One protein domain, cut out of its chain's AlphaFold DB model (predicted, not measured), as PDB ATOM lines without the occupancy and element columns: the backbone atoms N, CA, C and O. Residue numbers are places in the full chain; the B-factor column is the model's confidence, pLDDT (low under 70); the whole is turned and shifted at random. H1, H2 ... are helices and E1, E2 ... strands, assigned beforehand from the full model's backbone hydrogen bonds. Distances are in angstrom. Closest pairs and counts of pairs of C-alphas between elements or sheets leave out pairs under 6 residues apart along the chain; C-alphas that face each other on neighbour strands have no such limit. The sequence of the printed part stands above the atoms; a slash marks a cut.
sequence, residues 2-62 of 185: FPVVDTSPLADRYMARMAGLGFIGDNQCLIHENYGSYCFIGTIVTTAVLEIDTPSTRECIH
ATOM      1  N   PHE A   2      44.997 -14.821  27.565       93.25
ATOM      2  CA  PHE A   2      45.397 -14.244  28.850       93.25
ATOM      3  C   PHE A   2      44.770 -15.056  29.999       93.25
ATOM      4  O   PHE A   2      43.571 -14.910  30.254       93.25
ATOM      5  N   PRO A   3      45.536 -15.964  30.634       95.44
ATOM      6  CA  PRO A   3      45.054 -16.767  31.751       95.44
ATOM      7  C   PRO A   3      45.067 -15.962  33.054       95.44
ATOM      8  O   PRO A   3      46.038 -15.268  33.355       95.44
ATOM      9  N   VAL A   4      44.004 -16.081  33.844       96.56
ATOM     10  CA  VAL A   4      43.840 -15.405  35.133       96.56
ATOM     11  C   VAL A   4      43.183 -16.300  36.178       96.56
ATOM     12  O   VAL A   4      42.427 -17.214  35.855       96.56
ATOM     13  N   VAL A   5      43.474 -16.011  37.446       96.81
ATOM     14  CA  VAL A   5      42.901 -16.677  38.621       96.81
ATOM     15  C   VAL A   5      43.003 -15.739  39.823       96.81
ATOM     16  O   VAL A   5      44.095 -15.241  40.081       96.81
ATOM     17  N   ASP A   6      41.898 -15.514  40.542       95.75
ATOM     18  CA  ASP A   6      41.747 -14.806  41.833       95.75
ATOM     19  C   ASP A   6      42.181 -13.324  41.879       95.75
ATOM     20  O   ASP A   6      41.445 -12.461  42.349       95.75
ATOM     21  N   THR A   7      43.359 -12.990  41.360       93.94
ATOM     22  CA  THR A   7      44.000 -11.673  41.462       93.94
ATOM     23  C   THR A   7      43.717 -10.761  40.269       93.94
ATOM     24  O   THR A   7      44.455  -9.805  40.029       93.94
ATOM     25  N   SER A   8      42.697 -11.076  39.473       94.00
ATOM     26  CA  SER A   8      42.324 -10.317  38.277       94.00
ATOM     27  C   SER A   8      41.089  -9.445  38.533       94.00
ATOM     28  O   SER A   8      40.377  -9.672  39.510       94.00
ATOM     29  N   PRO A   9      40.787  -8.455  37.673       94.19
ATOM     30  CA  PRO A   9      39.560  -7.667  37.801       94.19
ATOM     31  C   PRO A   9      38.289  -8.450  37.426       94.19
ATOM     32  O   PRO A   9      37.188  -7.920  37.566       94.19
ATOM     33  N   LEU A  10      38.412  -9.683  36.917       94.88
ATOM     34  CA  LEU A  10      37.263 -10.504  36.548       94.88
ATOM     35  C   LEU A  10      36.640 -11.162  37.781       94.88
ATOM     36  O   LEU A  10      37.326 -11.679  38.659       94.88
ATOM     37  N   ALA A  11      35.310 -11.201  37.812       95.75
ATOM     38  CA  ALA A  11      34.569 -11.937  38.825       95.75
ATOM     39  C   ALA A  11      34.536 -13.434  38.470       95.75
ATOM     40  O   ALA A  11      33.576 -13.904  37.862       95.75
ATOM     41  N   ASP A  12      35.567 -14.188  38.863       97.12
ATOM     42  CA  ASP A  12      35.764 -15.599  38.479       97.12
ATOM     43  C   ASP A  12      34.512 -16.474  38.660       97.12
ATOM     44  O   ASP A  12      34.124 -17.217  37.761       97.12
ATOM     45  N   ARG A  13      33.803 -16.343  39.790       96.62
ATOM     46  CA  ARG A  13      32.560 -17.103  40.041       96.62
ATOM     47  C   ARG A  13      31.440 -16.753  39.064       96.62
ATOM     48  O   ARG A  13      30.682 -17.632  38.665       96.62
ATOM     49  N   TYR A  14      31.327 -15.478  38.693       95.38
ATOM     50  CA  TYR A  14      30.351 -15.031  37.704       95.38
ATOM     51  C   TYR A  14      30.720 -15.551  36.314       95.38
ATOM     52  O   TYR A  14      29.852 -16.082  35.628       95.38
ATOM     53  N   MET A  15      32.001 -15.487  35.941       96.25
ATOM     54  CA  MET A  15      32.486 -16.044  34.675       96.25
ATOM     55  C   MET A  15      32.199 -17.544  34.577       96.25
ATOM     56  O   MET A  15      31.637 -17.993  33.583       96.25
ATOM     57  N   ALA A  16      32.475 -18.307  35.637       97.06
ATOM     58  CA  ALA A  16      32.186 -19.739  35.673       97.06
ATOM     59  C   ALA A  16      30.685 -20.057  35.559       97.06
ATOM     60  O   ALA A  16      30.310 -20.990  34.853       97.06
ATOM     61  N   ARG A  17      29.812 -19.267  36.203       96.88
ATOM     62  CA  ARG A  17      28.355 -19.390  36.032       96.88
ATOM     63  C   ARG A  17      27.944 -19.131  34.580       96.88
ATOM     64  O   ARG A  17      27.145 -19.888  34.035       96.88
ATOM     65  N   MET A  18      28.456 -18.058  33.975       95.94
ATOM     66  CA  MET A  18      28.137 -17.700  32.589       95.94
ATOM     67  C   MET A  18      28.624 -18.758  31.595       95.94
ATOM     68  O   MET A  18      27.955 -18.994  30.600       95.94
ATOM     69  N   ALA A  19      29.730 -19.436  31.905       96.12
ATOM     70  CA  ALA A  19      30.264 -20.562  31.140       96.12
ATOM     71  C   ALA A  19      29.575 -21.912  31.441       96.12
ATOM     72  O   ALA A  19      30.113 -22.960  31.110       96.12
ATOM     73  N   GLY A  20      28.431 -21.928  32.136       96.69
ATOM     74  CA  GLY A  20      27.679 -23.163  32.387       96.69
ATOM     75  C   GLY A  20      28.298 -24.125  33.411       96.69
ATOM     76  O   GLY A  20      27.741 -25.193  33.647       96.69
ATOM     77  N   LEU A  21      29.390 -23.752  34.092       96.88
ATOM     78  CA  LEU A  21      30.109 -24.641  35.023       96.88
ATOM     79  C   LEU A  21      29.379 -24.878  36.357       96.88
ATOM     80  O   LEU A  21      29.821 -25.674  37.186       96.88
ATOM     81  N   GLY A  22      28.282 -24.165  36.607       97.25
ATOM     82  CA  GLY A  22      27.490 -24.309  37.820       97.25
ATOM     83  C   GLY A  22      26.575 -23.120  38.072       97.25
ATOM     84  O   GLY A  22      26.333 -22.289  37.196       97.25
ATOM     85  N   PHE A  23      26.087 -23.022  39.304       97.56
ATOM     86  CA  PHE A  23      25.236 -21.925  39.770       97.56
ATOM     87  C   PHE A  23      25.776 -21.327  41.073       97.56
ATOM     88  O   PHE A  23      26.634 -21.918  41.725       97.56
ATOM     89  N   ILE A  24      25.303 -20.142  41.464       96.75
ATOM     90  CA  ILE A  24      25.740 -19.492  42.709       96.75
ATOM     91  C   ILE A  24      24.799 -19.887  43.846       96.75
ATOM     92  O   ILE A  24      23.590 -19.689  43.754       96.75
ATOM     93  N   GLY A  25      25.356 -20.456  44.915       96.00
ATOM     94  CA  GLY A  25      24.604 -20.794  46.120       96.00
ATOM     95  C   GLY A  25      24.344 -19.583  47.020       96.00
ATOM     96  O   GLY A  25      25.031 -18.567  46.928       96.00
ATOM     97  N   ASP A  26      23.434 -19.726  47.987       95.75
ATOM     98  CA  ASP A  26      23.188 -18.695  49.014       95.75
ATOM     99  C   ASP A  26      24.453 -18.345  49.823       95.75
ATOM    100  O   ASP A  26      24.594 -17.234  50.334       95.75
ATOM    101  N   ASN A  27      25.409 -19.279  49.905       95.94
ATOM    102  CA  ASN A  27      26.719 -19.072  50.526       95.94
ATOM    103  C   ASN A  27      27.719 -18.287  49.647       95.94
ATOM    104  O   ASN A  27      28.872 -18.133  50.050       95.94
ATOM    105  N   GLN A  28      27.289 -17.794  48.480       95.62
ATOM    106  CA  GLN A  28      28.069 -17.040  47.491       95.62
ATOM    107  C   GLN A  28      29.186 -17.832  46.787       95.62
ATOM    108  O   GLN A  28      29.987 -17.246  46.052       95.62
ATOM    109  N   CYS A  29      29.269 -19.150  46.982       96.75
ATOM    110  CA  CYS A  29      30.169 -20.018  46.222       96.75
ATOM    111  C   CYS A  29      29.523 -20.460  44.903       96.75
ATOM    112  O   CYS A  29      28.302 -20.597  44.815       96.75
ATOM    113  N   LEU A  30      30.357 -20.739  43.897       98.06
ATOM    114  CA  LEU A  30      29.933 -21.538  42.748       98.06
ATOM    115  C   LEU A  30      29.679 -22.971  43.225       98.06
ATOM    116  O   LEU A  30      30.494 -23.516  43.967       98.06
ATOM    117  N   ILE A  31      28.572 -23.566  42.798       98.12
ATOM    118  CA  ILE A  31      28.214 -24.960  43.034       98.12
ATOM    119  C   ILE A  31      28.258 -25.690  41.692       98.12
ATOM    120  O   ILE A  31      27.405 -25.476  40.830       98.12
ATOM    121  N   HIS A  32      29.259 -26.548  41.528       97.25
ATOM    122  CA  HIS A  32      29.383 -27.469  40.408       97.25
ATOM    123  C   HIS A  32      28.583 -28.748  40.689       97.25
ATOM    124  O   HIS A  32      28.491 -29.195  41.833       97.25
ATOM    125  N   GLU A  33      28.054 -29.387  39.649       94.12
ATOM    126  CA  GLU A  33      27.252 -30.609  39.774       94.12
ATOM    127  C   GLU A  33      28.009 -31.764  40.452       94.12
ATOM    128  O   GLU A  33      27.545 -32.303  41.453       94.12
ATOM    129  N   ASN A  34      29.200 -32.097  39.951       94.50
ATOM    130  CA  ASN A  34      29.999 -33.215  40.469       94.50
ATOM    131  C   ASN A  34      30.820 -32.896  41.729       94.50
ATOM    132  O   ASN A  34      31.054 -33.779  42.551       94.50
ATOM    133  N   TYR A  35      31.301 -31.661  41.881       96.75
ATOM    134  CA  TYR A  35      32.289 -31.296  42.907       96.75
ATOM    135  C   TYR A  35      31.708 -30.413  44.018       96.75
ATOM    136  O   TYR A  35      32.417 -30.051  44.959       96.75
ATOM    137  N   GLY A  36      30.427 -30.045  43.914       97.56
ATOM    138  CA  GLY A  36      29.817 -29.070  44.805       97.56
ATOM    139  C   GLY A  36      30.575 -27.741  44.756       97.56
ATOM    140  O   GLY A  36      30.945 -27.265  43.683       97.56
ATOM    141  N   SER A  37      30.833 -27.135  45.912       98.00
ATOM    142  CA  SER A  37      31.581 -25.878  46.009       98.00
ATOM    143  C   SER A  37      33.099 -26.036  46.111       98.00
ATOM    144  O   SER A  37      33.805 -25.031  46.149       98.00
ATOM    145  N   TYR A  38      33.624 -27.264  46.144       96.94
ATOM    146  CA  TYR A  38      35.055 -27.534  46.312       96.94
ATOM    147  C   TYR A  38      35.828 -27.427  44.990       96.94
ATOM    148  O   TYR A  38      36.482 -28.369  44.549       96.94
ATOM    149  N   CYS A  39      35.739 -26.256  44.357       95.31
ATOM    150  CA  CYS A  39      36.369 -25.955  43.076       95.31
ATOM    151  C   CYS A  39      37.298 -24.742  43.189       95.31
ATOM    152  O   CYS A  39      36.949 -23.732  43.802       95.31
ATOM    153  N   PHE A  40      38.444 -24.811  42.514       96.12
ATOM    154  CA  PHE A  40      39.177 -23.616  42.101       96.12
ATOM    155  C   PHE A  40      38.640 -23.148  40.751       96.12
ATOM    156  O   PHE A  40      38.192 -23.963  39.945       96.12
ATOM    157  N   ILE A  41      38.674 -21.841  40.510       97.19
ATOM    158  CA  ILE A  41      38.160 -21.238  39.284       97.19
ATOM    159  C   ILE A  41      39.281 -20.416  38.671       97.19
ATOM    160  O   ILE A  41      39.914 -19.625  39.363       97.19
ATOM    161  N   GLY A  42      39.514 -20.615  37.381       96.75
ATOM    162  CA  GLY A  42      40.372 -19.769  36.570       96.75
ATOM    163  C   GLY A  42      39.647 -19.408  35.283       96.75
ATOM    164  O   GLY A  42      38.753 -20.130  34.841       96.75
ATOM    165  N   THR A  43      40.044 -18.293  34.688       96.06
ATOM    166  CA  THR A  43      39.472 -17.789  33.441       96.06
ATOM    167  C   THR A  43      40.583 -17.614  32.419       96.06
ATOM    168  O   THR A  43      41.686 -17.186  32.747       96.06
ATOM    169  N   ILE A  44      40.296 -17.917  31.159       96.25
ATOM    170  CA  ILE A  44      41.207 -17.655  30.052       96.25
ATOM    171  C   ILE A  44      40.518 -16.697  29.090       96.25
ATOM    172  O   ILE A  44      39.553 -17.060  28.424       96.25
ATOM    173  N   VAL A  45      41.030 -15.472  28.989       94.75
ATOM    174  CA  VAL A  45      40.519 -14.487  28.031       94.75
ATOM    175  C   VAL A  45      41.177 -14.727  26.678       94.75
ATOM    176  O   VAL A  45      42.405 -14.803  26.560       94.75
ATOM    177  N   THR A  46      40.371 -14.864  25.632       95.94
ATOM    178  CA  THR A  46      40.855 -15.189  24.291       95.94
ATOM    179  C   THR A  46      40.034 -14.487  23.217       95.94
ATOM    180  O   THR A  46      38.883 -14.131  23.440       95.94
ATOM    181  N   THR A  47      40.648 -14.285  22.055       97.25
ATOM    182  CA  THR A  47      39.995 -13.802  20.828       97.25
ATOM    183  C   THR A  47      39.586 -14.952  19.907       97.25
ATOM    184  O   THR A  47      39.099 -14.711  18.807       97.25
ATOM    185  N   ALA A  48      39.846 -16.198  20.312       96.94
ATOM    186  CA  ALA A  48      39.406 -17.370  19.571       96.94
ATOM    187  C   ALA A  48      37.874 -17.402  19.495       96.94
ATOM    188  O   ALA A  48      37.197 -17.109  20.480       96.94
ATOM    189  N   VAL A  49      37.346 -17.780  18.335       96.06
ATOM    190  CA  VAL A  49      35.914 -18.025  18.156       96.06
ATOM    191  C   VAL A  49      35.608 -19.402  18.737       96.06
ATOM    192  O   VAL A  49      36.201 -20.391  18.311       96.06
ATOM    193  N   LEU A  50      34.722 -19.448  19.728       95.12
ATOM    194  CA  LEU A  50      34.310 -20.662  20.429       95.12
ATOM    195  C   LEU A  50      32.787 -20.764  20.402       95.12
ATOM    196  O   LEU A  50      32.094 -19.745  20.371       95.12
ATOM    197  N   GLU A  51      32.276 -21.989  20.447       95.44
ATOM    198  CA  GLU A  51      30.867 -22.217  20.756       95.44
ATOM    199  C   GLU A  51      30.600 -21.798  22.207       95.44
ATOM    200  O   GLU A  51      31.417 -22.038  23.096       95.44
ATOM    201  N   ILE A  52      29.487 -21.098  22.431       94.56
ATOM    202  CA  ILE A  52      29.150 -20.530  23.738       94.56
ATOM    203  C   ILE A  52      28.260 -21.518  24.486       94.56
ATOM    204  O   ILE A  52      27.159 -21.836  24.032       94.56
ATOM    205  N   ASP A  53      28.714 -21.947  25.660       95.50
ATOM    206  CA  ASP A  53      27.918 -22.767  26.566       95.50
ATOM    207  C   ASP A  53      26.733 -21.990  27.156       95.50
ATOM    208  O   ASP A  53      26.759 -20.770  27.328       95.50
ATOM    209  N   THR A  54      25.673 -22.716  27.517       95.62
ATOM    210  CA  THR A  54      24.506 -22.122  28.181       95.62
ATOM    211  C   THR A  54      24.688 -22.139  29.703       95.62
ATOM    212  O   THR A  54      25.015 -23.190  30.263       95.62
ATOM    213  N   PRO A  55      24.432 -21.022  30.411       95.88
ATOM    214  CA  PRO A  55      24.431 -21.006  31.869       95.88
ATOM    215  C   PRO A  55      23.481 -22.051  32.466       95.88
ATOM    216  O   PRO A  55      22.380 -22.272  31.960       95.88
ATOM    217  N   SER A  56      23.873 -22.651  33.591       92.75
ATOM    218  CA  SER A  56      23.019 -23.613  34.294       92.75
ATOM    219  C   SER A  56      21.704 -22.967  34.747       92.75
ATOM    220  O   SER A  56      21.699 -21.858  35.284       92.75
ATOM    221  N   THR A  57      20.595 -23.688  34.583       94.62
ATOM    222  CA  THR A  57      19.268 -23.304  35.100       94.62
ATOM    223  C   THR A  57      19.041 -23.738  36.548       94.62
ATOM    224  O   THR A  57      18.017 -23.404  37.137       94.62
ATOM    225  N   ARG A  58      19.979 -24.496  37.135       95.75
ATOM    226  CA  ARG A  58      19.904 -24.933  38.531       95.75
ATOM    227  C   ARG A  58      20.130 -23.755  39.472       95.75
ATOM    228  O   ARG A  58      20.848 -22.810  39.156       95.75
ATOM    229  N   GLU A  59      19.576 -23.867  40.669       95.69
ATOM    230  CA  GLU A  59      19.726 -22.873  41.723       95.69
ATOM    231  C   GLU A  59      19.888 -23.524  43.098       95.69
ATOM    232  O   GLU A  59      19.804 -24.748  43.263       95.69
ATOM    233  N   CYS A  60      20.177 -22.694  44.101       95.56
ATOM    234  CA  CYS A  60      20.274 -23.149  45.477       95.56
ATOM    235  C   CYS A  60      18.920 -23.677  45.958       95.56
ATOM    236  O   CYS A  60      17.895 -23.045  45.754       95.56
ATOM    237  N   ILE A  61      18.913 -24.774  46.715       96.06
ATOM    238  CA  ILE A  61      17.681 -25.280  47.349       96.06
ATOM    239  C   ILE A  61      17.216 -24.438  48.554       96.06
ATOM    240  O   ILE A  61      16.353 -24.868  49.314       96.06
ATOM    241  N   HIS A  62      17.862 -23.295  48.803       95.50
ATOM    242  CA  HIS A  62      17.524 -22.334  49.855       95.50
ATOM    243  C   HIS A  62      17.328 -22.939  51.256       95.50
ATOM    244  O   HIS A  62      16.517 -22.478  52.056       95.50
TER     245      HIS A  62
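AT A GLANCE: This is residues 2 to 62 of the 185 residues of the protein "4Fe-4S ferredoxin-type domain-containing protein" of Anaeroglobus geminatus F0357 (UniProt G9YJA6). Little regular structure: mostly loops, wound about one short helix, H1, near the middle, with a two-strand ribbon, E1 and E2, at one end. Residues 46 to 62 run from the ribbon's end to the other end of the domain. The 61 printed residues hold E1, H1 and E2 in that order, a mixed class with only 13 residues in named elements; the sheet, E1 - E2, is antiparallel. The whole is compact, radius of gyration of the C-alphas 12.0 A, spanning 37 by 26 by 18 A.

HOW THE PARTS SIT: E1, residues 2 to 4, and E2, residues 43 to 45, are antiparallel neighbours at 159 degrees; N 2 and O 45 are within hydrogen-bond range at 2.8 A. In H1, residues 12 to 18, every O i to N i+4 pair is within range. The closest C-alphas of H1 and E2, those of Asp 12 and Thr 43, are 6.6 A apart. Residues 23 to 24 pair with 30 to 31, antiparallel.

IN THESE COORDINATES: E1 begins at C-alpha 2 (45.397, -14.244, 28.850) and measures 6.6 A, H1 9.9 A, and E2 6.4 A, ending at C-alpha 45 (40.519, -14.487, 28.031).

THE WHOLE: The farthest C-alphas, Ala 48 and His 62, are 37.7 A apart. The printed part has no cut. The link from H1 to E2, 24 residues, is long. No printed residue is under pLDDT 70.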